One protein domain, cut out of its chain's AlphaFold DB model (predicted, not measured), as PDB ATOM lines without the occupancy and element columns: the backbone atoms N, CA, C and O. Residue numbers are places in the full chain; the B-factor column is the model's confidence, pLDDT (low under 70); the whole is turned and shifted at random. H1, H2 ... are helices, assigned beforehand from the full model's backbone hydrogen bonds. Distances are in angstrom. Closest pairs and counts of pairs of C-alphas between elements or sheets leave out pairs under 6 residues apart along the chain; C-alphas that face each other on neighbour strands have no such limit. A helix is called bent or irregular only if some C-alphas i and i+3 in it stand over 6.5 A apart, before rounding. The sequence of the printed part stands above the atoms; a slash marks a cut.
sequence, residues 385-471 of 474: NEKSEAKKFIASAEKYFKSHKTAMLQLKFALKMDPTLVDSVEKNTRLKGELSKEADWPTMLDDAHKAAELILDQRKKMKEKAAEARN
ATOM      1  N   ASN A 385       2.060 -12.533 -60.906       90.69
ATOM      2  CA  ASN A 385       3.372 -13.099 -60.628       90.69
ATOM      3  C   ASN A 385       4.109 -12.292 -59.554       90.69
ATOM      4  O   ASN A 385       4.603 -12.886 -58.602       90.69
ATOM      5  N   GLU A 386       4.110 -10.960 -59.632       90.62
ATOM      6  CA  GLU A 386       4.719 -10.080 -58.624       90.62
ATOM      7  C   GLU A 386       4.122 -10.318 -57.232       90.62
ATOM      8  O   GLU A 386       4.868 -10.501 -56.272       90.62
ATOM      9  N   LYS A 387       2.793 -10.433 -57.116       89.75
ATOM     10  CA  LYS A 387       2.128 -10.739 -55.839       89.75
ATOM     11  C   LYS A 387       2.466 -12.133 -55.304       89.75
ATOM     12  O   LYS A 387       2.693 -12.307 -54.105       89.75
ATOM     13  N   SER A 388       2.483 -13.140 -56.175       91.06
ATOM     14  CA  SER A 388       2.829 -14.519 -55.806       91.06
ATOM     15  C   SER A 388       4.285 -14.629 -55.339       91.06
ATOM     16  O   SER A 388       4.561 -15.190 -54.276       91.06
ATOM     17  N   GLU A 389       5.217 -14.037 -56.087       93.56
ATOM     18  CA  GLU A 389       6.640 -14.017 -55.749       93.56
ATOM     19  C   GLU A 389       6.917 -13.177 -54.495       93.56
ATOM     20  O   GLU A 389       7.676 -13.620 -53.635       93.56
ATOM     21  N   ALA A 390       6.244 -12.038 -54.297       94.12
ATOM     22  CA  ALA A 390       6.371 -11.242 -53.074       94.12
ATOM     23  C   ALA A 390       6.026 -12.059 -51.816       94.12
ATOM     24  O   ALA A 390       6.788 -12.060 -50.846       94.12
ATOM     25  N   LYS A 391       4.938 -12.845 -51.850       93.12
ATOM     26  CA  LYS A 391       4.585 -13.775 -50.760       93.12
ATOM     27  C   LYS A 391       5.687 -14.819 -50.520       93.12
ATOM     28  O   LYS A 391       6.011 -15.110 -49.367       93.12
ATOM     29  N   LYS A 392       6.300 -15.365 -51.582       94.38
ATOM     30  CA  LYS A 392       7.424 -16.315 -51.464       94.38
ATOM     31  C   LYS A 392       8.666 -15.662 -50.859       94.38
ATOM     32  O   LYS A 392       9.314 -16.280 -50.017       94.38
ATOM     33  N   PHE A 393       8.980 -14.423 -51.237       94.81
ATOM     34  CA  PHE A 393      10.098 -13.675 -50.665       94.81
ATOM     35  C   PHE A 393       9.880 -13.343 -49.185       94.81
ATOM     36  O   PHE A 393      10.823 -13.485 -48.411       94.81
ATOM     37  N   ILE A 394       8.656 -13.008 -48.756       94.00
ATOM     38  CA  ILE A 394       8.334 -12.834 -47.326       94.00
ATOM     39  C   ILE A 394       8.517 -14.154 -46.566       94.00
ATOM     40  O   ILE A 394       9.225 -14.192 -45.562       94.00
ATOM     41  N   ALA A 395       7.964 -15.261 -47.073       94.12
ATOM     42  CA  ALA A 395       8.132 -16.577 -46.450       94.12
ATOM     43  C   ALA A 395       9.608 -17.028 -46.414       94.12
ATOM     44  O   ALA A 395      10.046 -17.709 -45.487       94.12
ATOM     45  N   SER A 396      10.399 -16.650 -47.419       93.25
ATOM     46  CA  SER A 396      11.848 -16.857 -47.428       93.25
ATOM     47  C   SER A 396      12.537 -15.995 -46.366       93.25
ATOM     48  O   SER A 396      13.355 -16.514 -45.605       93.25
ATOM     49  N   ALA A 397      12.161 -14.722 -46.228       93.00
ATOM     50  CA  ALA A 397      12.710 -13.835 -45.206       93.00
ATOM     51  C   ALA A 397      12.437 -14.369 -43.790       93.00
ATOM     52  O   ALA A 397      13.324 -14.335 -42.940       93.00
ATOM     53  N   GLU A 398      11.261 -14.956 -43.545       92.81
ATOM     54  CA  GLU A 398      10.935 -15.620 -42.274       92.81
ATOM     55  C   GLU A 398      11.827 -16.831 -41.980       92.81
ATOM     56  O   GLU A 398      12.141 -17.105 -40.819       92.81
ATOM     57  N   LYS A 399      12.242 -17.574 -43.014       92.69
ATOM     58  CA  LYS A 399      13.167 -18.710 -42.873       92.69
ATOM     59  C   LYS A 399      14.591 -18.235 -42.600       92.69
ATOM     60  O   LYS A 399      15.268 -18.804 -41.745       92.69
ATOM     61  N   TYR A 400      15.022 -17.177 -43.284       91.12
ATOM     62  CA  TYR A 400      16.369 -16.614 -43.183       91.12
ATOM     63  C   TYR A 400      16.487 -15.465 -42.179       91.12
ATOM     64  O   TYR A 400      17.480 -14.747 -42.206       91.12
ATOM     65  N   PHE A 401      15.528 -15.313 -41.262       87.75
ATOM     66  CA  PHE A 401      15.466 -14.190 -40.320       87.75
ATOM     67  C   PHE A 401      16.751 -13.990 -39.496       87.75
ATOM     68  O   PHE A 401      17.098 -12.861 -39.188       87.75
ATOM     69  N   LYS A 402      17.506 -15.064 -39.211       87.50
ATOM     70  CA  LYS A 402      18.810 -15.003 -38.520       87.50
ATOM     71  C   LYS A 402      19.935 -14.385 -39.363       87.50
ATOM     72  O   LYS A 402      20.949 -13.959 -38.827       87.50
ATOM     73  N   SER A 403      19.788 -14.360 -40.687       91.81
ATOM     74  CA  SER A 403      20.685 -13.668 -41.616       91.81
ATOM     75  C   SER A 403      20.071 -12.314 -41.961       91.81
ATOM     76  O   SER A 403      19.457 -12.151 -43.017       91.81
ATOM     77  N   HIS A 404      20.224 -11.343 -41.054       90.06
ATOM     78  CA  HIS A 404      19.489 -10.072 -41.091       90.06
ATOM     79  C   HIS A 404      19.590  -9.366 -42.448       90.06
ATOM     80  O   HIS A 404      18.576  -9.008 -43.040       90.06
ATOM     81  N   LYS A 405      20.803  -9.261 -43.008       91.06
ATOM     82  CA  LYS A 405      21.038  -8.651 -44.327       91.06
ATOM     83  C   LYS A 405      20.254  -9.342 -45.448       91.06
ATOM     84  O   LYS A 405      19.668  -8.673 -46.295       91.06
ATOM     85  N   THR A 406      20.239 -10.674 -45.460       92.12
ATOM     86  CA  THR A 406      19.542 -11.465 -46.484       92.12
ATOM     87  C   THR A 406      18.032 -11.316 -46.347       92.12
ATOM     88  O   THR A 406      17.352 -11.059 -47.339       92.12
ATOM     89  N   ALA A 407      17.510 -11.421 -45.122       92.00
ATOM     90  CA  ALA A 407      16.088 -11.252 -44.848       92.00
ATOM     91  C   ALA A 407      15.612  -9.830 -45.196       92.00
ATOM     92  O   ALA A 407      14.586  -9.680 -45.854       92.00
ATOM     93  N   MET A 408      16.396  -8.799 -44.867       93.25
ATOM     94  CA  MET A 408      16.101  -7.410 -45.233       93.25
ATOM     95  C   MET A 408      16.079  -7.187 -46.746       93.25
ATOM     96  O   MET A 408      15.169  -6.534 -47.249       93.25
ATOM     97  N   LEU A 409      17.036  -7.742 -47.498       93.12
ATOM     98  CA  LEU A 409      17.025  -7.648 -48.964       93.12
ATOM     99  C   LEU A 409      15.794  -8.333 -49.570       93.12
ATOM    100  O   LEU A 409      15.183  -7.786 -50.487       93.12
ATOM    101  N   GLN A 410      15.408  -9.496 -49.040       94.00
ATOM    102  CA  GLN A 410      14.214 -10.217 -49.486       94.00
ATOM    103  C   GLN A 410      12.929  -9.443 -49.168       94.00
ATOM    104  O   GLN A 410      12.066  -9.347 -50.036       94.00
ATOM    105  N   LEU A 411      12.819  -8.829 -47.984       93.88
ATOM    106  CA  LEU A 411      11.674  -7.984 -47.626       93.88
ATOM    107  C   LEU A 411      11.594  -6.720 -48.481       93.88
ATOM    108  O   LEU A 411      10.524  -6.418 -49.003       93.88
ATOM    109  N   LYS A 412      12.718  -6.027 -48.701       93.56
ATOM    110  CA  LYS A 412      12.769  -4.862 -49.601       93.56
ATOM    111  C   LYS A 412      12.307  -5.229 -51.006       93.56
ATOM    112  O   LYS A 412      11.547  -4.486 -51.619       93.56
ATOM    113  N   PHE A 413      12.757  -6.370 -51.523       94.25
ATOM    114  CA  PHE A 413      12.361  -6.828 -52.850       94.25
ATOM    115  C   PHE A 413      10.881  -7.229 -52.903       94.25
ATOM    116  O   PHE A 413      10.179  -6.810 -53.821       94.25
ATOM    117  N   ALA A 414      10.385  -7.945 -51.887       95.00
ATOM    118  CA  ALA A 414       8.978  -8.321 -51.774       95.00
ATOM    119  C   ALA A 414       8.049  -7.101 -51.727       95.00
ATOM    120  O   ALA A 414       7.084  -7.039 -52.481       95.00
ATOM    121  N   LEU A 415       8.363  -6.110 -50.889       94.00
ATOM    122  CA  LEU A 415       7.560  -4.892 -50.744       94.00
ATOM    123  C   LEU A 415       7.687  -3.956 -51.948       94.00
ATOM    124  O   LEU A 415       6.770  -3.195 -52.226       94.00
ATOM    125  N   LYS A 416       8.782  -4.036 -52.711       93.19
ATOM    126  CA  LYS A 416       8.887  -3.358 -54.008       93.19
ATOM    127  C   LYS A 416       7.993  -4.007 -55.074       93.19
ATOM    128  O   LYS A 416       7.504  -3.295 -55.947       93.19
ATOM    129  N   MET A 417       7.813  -5.329 -55.025       91.31
ATOM    130  CA  MET A 417       6.941  -6.082 -55.937       91.31
ATOM    131  C   MET A 417       5.457  -5.922 -55.590       91.31
ATOM    132  O   MET A 417       4.655  -5.638 -56.472       91.31
ATOM    133  N   ASP A 418       5.090  -6.078 -54.316       91.50
ATOM    134  CA  ASP A 418       3.728  -5.854 -53.823       91.50
ATOM    135  C   ASP A 418       3.752  -5.043 -52.513       91.50
ATOM    136  O   ASP A 418       3.802  -5.616 -51.417       91.50
ATOM    137  N   PRO A 419       3.679  -3.701 -52.608       92.31
ATOM    138  CA  PRO A 419       3.661  -2.827 -51.438       92.31
ATOM    139  C   PRO A 419       2.464  -3.062 -50.509       92.31
ATOM    140  O   PRO A 419       2.535  -2.749 -49.324       92.31
ATOM    141  N   THR A 420       1.370  -3.664 -50.999       90.00
ATOM    142  CA  THR A 420       0.154  -3.887 -50.191       90.00
ATOM    143  C   THR A 420       0.344  -4.922 -49.077       90.00
ATOM    144  O   THR A 420      -0.516  -5.071 -48.210       90.00
ATOM    145  N   LEU A 421       1.484  -5.621 -49.063       92.06
ATOM    146  CA  LEU A 421       1.851  -6.585 -48.027       92.06
ATOM    147  C   LEU A 421       2.522  -5.939 -46.801       92.06
ATOM    148  O   LEU A 421       2.804  -6.656 -45.838       92.06
ATOM    149  N   VAL A 422       2.752  -4.619 -46.800       93.69
ATOM    150  CA  VAL A 422       3.444  -3.885 -45.723       93.69
ATOM    151  C   VAL A 422       2.842  -4.151 -44.335       93.69
ATOM    152  O   VAL A 422       3.563  -4.579 -43.434       93.69
ATOM    153  N   ASP A 423       1.517  -4.083 -44.193       92.12
ATOM    154  CA  ASP A 423       0.814  -4.379 -42.935       92.12
ATOM    155  C   ASP A 423       1.043  -5.816 -42.450       92.12
ATOM    156  O   ASP A 423       1.081  -6.092 -41.249       92.12
ATOM    157  N   SER A 424       1.155  -6.760 -43.387       91.25
ATOM    158  CA  SER A 424       1.381  -8.171 -43.063       91.25
ATOM    159  C   SER A 424       2.805  -8.384 -42.549       91.25
ATOM    160  O   SER A 424       3.006  -9.151 -41.609       91.25
ATOM    161  N   VAL A 425       3.780  -7.668 -43.118       92.00
ATOM    162  CA  VAL A 425       5.173  -7.660 -42.649       92.00
ATOM    163  C   VAL A 425       5.279  -7.004 -41.269       92.00
ATOM    164  O   VAL A 425       5.927  -7.557 -40.384       92.00
ATOM    165  N   GLU A 426       4.593  -5.884 -41.033       90.75
ATOM    166  CA  GLU A 426       4.594  -5.192 -39.735       90.75
ATOM    167  C   GLU A 426       3.941  -5.997 -38.607       90.75
ATOM    168  O   GLU A 426       4.370  -5.923 -37.451       90.75
ATOM    169  N   LYS A 427       2.901  -6.775 -38.929       92.81
ATOM    170  CA  LYS A 427       2.207  -7.655 -37.974       92.81
ATOM    171  C   LYS A 427       2.949  -8.972 -37.738       92.81
ATOM    172  O   LYS A 427       2.610  -9.701 -36.804       92.81
ATOM    173  N   ASN A 428       3.968  -9.280 -38.536       91.56
ATOM    174  CA  ASN A 428       4.756 -10.492 -38.387       91.56
ATOM    175  C   ASN A 428       5.686 -10.395 -37.171       91.56
ATOM    176  O   ASN A 428       6.758  -9.790 -37.226       91.56
ATOM    177  N   THR A 429       5.286 -11.016 -36.061       89.38
ATOM    178  CA  THR A 429       6.013 -10.952 -34.784       89.38
ATOM    179  C   THR A 429       7.451 -11.456 -34.886       89.38
ATOM    180  O   THR A 429       8.334 -10.901 -34.234       89.38
ATOM    181  N   ARG A 430       7.706 -12.459 -35.735       87.62
ATOM    182  CA  ARG A 430       9.035 -13.049 -35.930       87.62
ATOM    183  C   ARG A 430       9.972 -12.104 -36.676       87.62
ATOM    184  O   ARG A 430      11.077 -11.859 -36.209       87.62
ATOM    185  N   LEU A 431       9.528 -11.556 -37.808       89.31
ATOM    186  CA  LEU A 431      10.322 -10.593 -38.577       89.31
ATOM    187  C   LEU A 431      10.536  -9.303 -37.781       89.31
ATOM    188  O   LEU A 431      11.659  -8.814 -37.695       89.31
ATOM    189  N   LYS A 432       9.483  -8.792 -37.133       88.88
ATOM    190  CA  LYS A 432       9.552  -7.576 -36.320       88.88
ATOM    191  C   LYS A 432      10.490  -7.727 -35.125       88.88
ATOM    192  O   LYS A 432      11.249  -6.806 -34.847       88.88
ATOM    193  N   GLY A 433      10.463  -8.858 -34.419       86.50
ATOM    194  CA  GLY A 433      11.316  -9.074 -33.245       86.50
ATOM    195  C   GLY A 433      12.815  -9.011 -33.556       86.50
ATOM    196  O   GLY A 433      13.593  -8.535 -32.731       86.50
ATOM    197  N   GLU A 434      13.199  -9.437 -34.758       88.94
ATOM    198  CA  GLU A 434      14.599  -9.664 -35.139       88.94
ATOM    199  C   GLU A 434      15.138  -8.541 -36.036       88.94
ATOM    200  O   GLU A 434      16.256  -8.072 -35.840       88.94
ATOM    201  N   LEU A 435      14.322  -8.041 -36.971       89.31
ATOM    202  CA  LEU A 435      14.754  -7.094 -38.005       89.31
ATOM    203  C   LEU A 435      14.378  -5.632 -37.721       89.31
ATOM    204  O   LEU A 435      14.925  -4.742 -38.361       89.31
ATOM    205  N   SER A 436      13.498  -5.341 -36.752       88.75
ATOM    206  CA  SER A 436      13.080  -3.950 -36.463       88.75
ATOM    207  C   SER A 436      14.198  -3.036 -35.956       88.75
ATOM    208  O   SER A 436      14.042  -1.817 -35.962       88.75
ATOM    209  N   LYS A 437      15.316  -3.616 -35.509       88.44
ATOM    210  CA  LYS A 437      16.511  -2.889 -35.062       88.44
ATOM    211  C   LYS A 437      17.444  -2.509 -36.215       88.44
ATOM    212  O   LYS A 437      18.371  -1.733 -36.001       88.44
ATOM    213  N   GLU A 438      17.230  -3.058 -37.410       91.25
ATOM    214  CA  GLU A 438      18.021  -2.724 -38.593       91.25
ATOM    215  C   GLU A 438      17.701  -1.296 -39.054       91.25
ATOM    216  O   GLU A 438      16.536  -0.910 -39.148       91.25
ATOM    217  N   ALA A 439      18.732  -0.514 -39.387       88.75
ATOM    218  CA  ALA A 439      18.582   0.902 -39.749       88.75
ATOM    219  C   ALA A 439      17.645   1.128 -40.952       88.75
ATOM    220  O   ALA A 439      16.950   2.138 -41.023       88.75
ATOM    221  N   ASP A 440      17.597   0.161 -41.867       89.00
ATOM    222  CA  ASP A 440      16.801   0.222 -43.091       89.00
ATOM    223  C   ASP A 440      15.320  -0.151 -42.896       89.00
ATOM    224  O   ASP A 440      14.522   0.026 -43.818       89.00
ATOM    225  N   TRP A 441      14.945  -0.707 -41.737       90.75
ATOM    226  CA  TRP A 441      13.588  -1.195 -41.479       90.75
ATOM    227  C   TRP A 441      12.524  -0.085 -41.548       90.75
ATOM    228  O   TRP A 441      11.555  -0.265 -42.290       90.75
ATOM    229  N   PRO A 442      12.679   1.073 -40.870       91.56
ATOM    230  CA  PRO A 442      11.670   2.131 -40.908       91.56
ATOM    231  C   PRO A 442      11.486   2.723 -42.310       91.56
ATOM    232  O   PRO A 442      10.356   2.888 -42.758       91.56
ATOM    233  N   THR A 443      12.583   2.996 -43.024       92.94
ATOM    234  CA  THR A 443      12.534   3.587 -44.372       92.94
ATOM    235  C   THR A 443      11.882   2.644 -45.378       92.94
ATOM    236  O   THR A 443      11.048   3.075 -46.163       92.94
ATOM    237  N   MET A 444      12.199   1.345 -45.320       94.44
ATOM    238  CA  MET A 444      11.571   0.342 -46.183       94.44
ATOM    239  C   MET A 444      10.047   0.301 -46.008       94.44
ATOM    240  O   MET A 444       9.329   0.184 -46.999       94.44
ATOM    241  N   LEU A 445       9.555   0.359 -44.765       93.75
ATOM    242  CA  LEU A 445       8.118   0.328 -44.486       93.75
ATOM    243  C   LEU A 445       7.429   1.631 -44.900       93.75
ATOM    244  O   LEU A 445       6.368   1.568 -45.509       93.75
ATOM    245  N   ASP A 446       8.036   2.790 -44.634       92.94
ATOM    246  CA  ASP A 446       7.500   4.095 -45.051       92.94
ATOM    247  C   ASP A 446       7.372   4.196 -46.583       92.94
ATOM    248  O   ASP A 446       6.318   4.567 -47.105       92.94
ATOM    249  N   ASP A 447       8.404   3.771 -47.318       91.94
ATOM    250  CA  ASP A 447       8.370   3.710 -48.783       91.94
ATOM    251  C   ASP A 447       7.274   2.753 -49.285       91.94
ATOM    252  O   ASP A 447       6.566   3.059 -50.250       91.94
ATOM    253  N   ALA A 448       7.102   1.602 -48.623       93.00
ATOM    254  CA  ALA A 448       6.081   0.622 -48.976       93.00
ATOM    255  C   ALA A 448       4.657   1.127 -48.687       93.00
ATOM    256  O   ALA A 448       3.785   0.952 -49.536       93.00
ATOM    257  N   HIS A 449       4.419   1.803 -47.559       93.81
ATOM    258  CA  HIS A 449       3.131   2.435 -47.241       93.81
ATOM    259  C   HIS A 449       2.756   3.493 -48.281       93.81
ATOM    260  O   HIS A 449       1.674   3.425 -48.863       93.81
ATOM    261  N   LYS A 450       3.682   4.402 -48.615       92.38
ATOM    262  CA  LYS A 450       3.474   5.421 -49.662       92.38
ATOM    263  C   LYS A 450       3.154   4.794 -51.020       92.38
ATOM    264  O   LYS A 450       2.255   5.248 -51.731       92.38
ATOM    265  N   ALA A 451       3.878   3.740 -51.396       89.00
ATOM    266  CA  ALA A 451       3.625   3.026 -52.643       89.00
ATOM    267  C   ALA A 451       2.280   2.273 -52.620       89.00
ATOM    268  O   ALA A 451       1.574   2.253 -53.632       89.00
ATOM    269  N   ALA A 452       1.895   1.689 -51.482       89.12
ATOM    270  CA  ALA A 452       0.616   1.006 -51.307       89.12
ATOM    271  C   ALA A 452      -0.566   1.978 -51.428       89.12
ATOM    272  O   ALA A 452      -1.526   1.678 -52.142       89.12
ATOM    273  N   GLU A 453      -0.480   3.158 -50.808       89.00
ATOM    274  CA  GLU A 453      -1.483   4.219 -50.942       89.00
ATOM    275  C   GLU A 453      -1.656   4.657 -52.399       89.00
ATOM    276  O   GLU A 453      -2.784   4.740 -52.890       89.00
ATOM    277  N   LEU A 454      -0.551   4.856 -53.128       85.56
ATOM    278  CA  LEU A 454      -0.595   5.220 -54.545       85.56
ATOM    279  C   LEU A 454      -1.299   4.146 -55.390       85.56
ATOM    280  O   LEU A 454      -2.121   4.473 -56.247       85.56
ATOM    281  N   ILE A 455      -1.010   2.864 -55.143       82.12
ATOM    282  CA  ILE A 455      -1.660   1.741 -55.837       82.12
ATOM    283  C   ILE A 455      -3.164   1.715 -55.538       82.12
ATOM    284  O   ILE A 455      -3.971   1.486 -56.444       82.12
ATOM    285  N   LEU A 456      -3.564   1.950 -54.288       81.94
ATOM    286  CA  LEU A 456      -4.973   1.983 -53.896       81.94
ATOM    287  C   LEU A 456      -5.718   3.164 -54.535       81.94
ATOM    288  O   LEU A 456      -6.819   2.969 -55.058       81.94
ATOM    289  N   ASP A 457      -5.110   4.351 -54.571       83.38
ATOM    290  CA  ASP A 457      -5.674   5.528 -55.238       83.38
ATOM    291  C   ASP A 457      -5.814   5.310 -56.755       83.38
ATOM    292  O   ASP A 457      -6.864   5.581 -57.341       83.38
ATOM    293  N   GLN A 458      -4.804   4.713 -57.399       77.12
ATOM    294  CA  GLN A 458      -4.881   4.325 -58.811       77.12
ATOM    295  C   GLN A 458      -6.017   3.329 -59.071       77.12
ATOM    296  O   GLN A 458      -6.787   3.507 -60.015       77.12
ATOM    297  N   ARG A 459      -6.176   2.305 -58.221       75.94
ATOM    298  CA  ARG A 459      -7.287   1.342 -58.325       75.94
ATOM    299  C   ARG A 459      -8.645   2.019 -58.176       75.94
ATOM    300  O   ARG A 459      -9.572   1.670 -58.906       75.94
ATOM    301  N   LYS A 460      -8.769   2.993 -57.272       78.50
ATOM    302  CA  LYS A 460      -9.998   3.776 -57.103       78.50
ATOM    303  C   LYS A 460     -10.313   4.601 -58.354       78.50
ATOM    304  O   LYS A 460     -11.407   4.474 -58.896       78.50
ATOM    305  N   LYS A 461      -9.335   5.345 -58.880       76.00
ATOM    306  CA  LYS A 461      -9.476   6.127 -60.122       76.00
ATOM    307  C   LYS A 461      -9.833   5.260 -61.330       76.00
ATOM    308  O   LYS A 461     -10.608   5.679 -62.183       76.00
ATOM    309  N   MET A 462      -9.293   4.043 -61.415       68.88
ATOM    310  CA  MET A 462      -9.658   3.097 -62.473       68.88
ATOM    311  C   MET A 462     -11.112   2.638 -62.363       68.88
ATOM    312  O   MET A 462     -11.799   2.587 -63.380       68.88
ATOM    313  N   LYS A 463     -11.604   2.363 -61.147       71.25
ATOM    314  CA  LYS A 463     -13.023   2.042 -60.922       71.25
ATOM    315  C   LYS A 463     -13.938   3.196 -61.330       71.25
ATOM    316  O   LYS A 463     -14.948   2.961 -61.983       71.25
ATOM    317  N   GLU A 464     -13.565   4.429 -60.994       74.81
ATOM    318  CA  GLU A 464     -14.315   5.632 -61.379       74.81
ATOM    319  C   GLU A 464     -14.363   5.796 -62.908       74.81
ATOM    320  O   GLU A 464     -15.449   5.895 -63.475       74.81
ATOM    321  N   LYS A 465     -13.219   5.691 -63.601       68.12
ATOM    322  CA  LYS A 465     -13.162   5.762 -65.074       68.12
ATOM    323  C   LYS A 465     -13.933   4.638 -65.768       68.12
ATOM    324  O   LYS A 465     -14.582   4.877 -66.784       68.12
ATOM    325  N   ALA A 466     -13.874   3.413 -65.245       63.22
ATOM    326  CA  ALA A 466     -14.646   2.295 -65.784       63.22
ATOM    327  C   ALA A 466     -16.158   2.527 -65.610       63.22
ATOM    328  O   ALA A 466     -16.931   2.271 -66.531       63.22
ATOM    329  N   ALA A 467     -16.583   3.074 -64.466       68.44
ATOM    330  CA  ALA A 467     -17.979   3.435 -64.224       68.44
ATOM    331  C   ALA A 467     -18.465   4.563 -65.154       68.44
ATOM    332  O   ALA A 467     -19.573   4.478 -65.685       68.44
ATOM    333  N   GLU A 468     -17.634   5.579 -65.407       66.69
ATOM    334  CA  GLU A 468     -17.915   6.645 -66.380       66.69
ATOM    335  C   GLU A 468     -18.022   6.106 -67.813       66.69
ATOM    336  O   GLU A 468     -18.928   6.490 -68.550       66.69
ATOM    337  N   ALA A 469     -17.156   5.166 -68.204       60.44
ATOM    338  CA  ALA A 469     -17.212   4.528 -69.519       60.44
ATOM    339  C   ALA A 469     -18.464   3.648 -69.709       60.44
ATOM    340  O   ALA A 469     -18.961   3.528 -70.828       60.44
ATOM    341  N   ARG A 470     -18.995   3.049 -68.631       60.06
ATOM    342  CA  ARG A 470     -20.261   2.287 -68.647       60.06
ATOM    343  C   ARG A 470     -21.499   3.192 -68.745       60.06
ATOM    344  O   ARG A 470     -22.522   2.744 -69.252       60.06
ATOM    345  N   ASN A 471     -21.412   4.441 -68.281       51.19
ATOM    346  CA  ASN A 471     -22.487   5.436 -68.322       51.19
ATOM    347  C   ASN A 471     -21.974   6.762 -68.910       51.19
ATOM    348  O   ASN A 471     -21.846   7.748 -68.173       51.19
TER     349      ASN A 471
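Overview. This is residues 385 to 471 of the 474 residues of an uncharacterized protein of Planctomycetes bacterium (UniProt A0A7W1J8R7). A small, tight helical body has one long helix, H5, that starts in it and runs on well past it, so that residues 457 to 471 stick out as an arm. In the body the hairpin of H1 and H2 packs with H2 on the first part of H5, the short H3 packs across H5, and the short H4 lies crosswise near the end where H1 turns into H2. The printed part has 87 residues with five named helices, H1 to H5 in that order along the chain, and no named strand; its class is all helix. The whole is loose, with a radius of gyration of the C-alphas of 15.3 A, and spans 55 by 23 by 18 A, the arm making the length.

Arrangement. H1, residues 385 to 399, and H2, residues 404 to 417, form a helical hairpin: they touch, opposite ways at a shallow tilt of 17 degrees, and their closest C-alphas, those of Ala 390 and Ala 414, are 4.1 A apart. H3, residues 419 to 427, is close to H2 but not clearly touching, the closest C-alphas, of Leu 415 and Leu 421, being 6.5 A apart. H4, residues 429 to 435, only just touches H1, with 3 pairs of C-alphas within 8 A and with residues 397 to 398 of H1 alone; the closest C-alphas, of Glu 398 and Leu 431, are 6.3 A apart, and the two helices are about perpendicular at 79 degrees. H5, residues 441 to 470, touches H2 with its residues 441 to 448 alone, the same way at a shallow tilt of 14 degrees; the closest C-alphas, of Leu 415 and Ala 448, are 6.0 A apart. H5 also touches H3, with its residues 445 to 452 alone, at a steep tilt of 47 degrees, opposite ways; the closest C-alphas, of Pro 419 and Ala 448, are 4.9 A apart. H1 and H5 are apart. Each O i to N i+4 pair is within hydrogen-bond range in H1, H2 and H5, against 3 of 5 in H3 and 2 of 3 in H4.

Along the chain. H1 begins at C-alpha 385 at (3.372, -13.099, -60.628) and is 21.0 A long from first to last C-alpha; H2 is 19.8 A long. H3 is irregular, with C-alphas 420 and 423 at 7.3 A. H5 runs 43.5 A, from C-alpha 441 at (13.588, -1.195, -41.479) to C-alpha 470 at (-20.261, 2.287, -68.647).

Size, cuts and confidence. The two C-alphas farthest apart, of Lys 402 and Asn 471, are 54.9 A apart. Without residues 457 to 471, which stand free, the body spans 32 by 24 by 18 A. The printed part has no cut, and its four links are tight. Mean pLDDT of the printed part is 87.5; residue 462 and residues 465 to 471 are under 70.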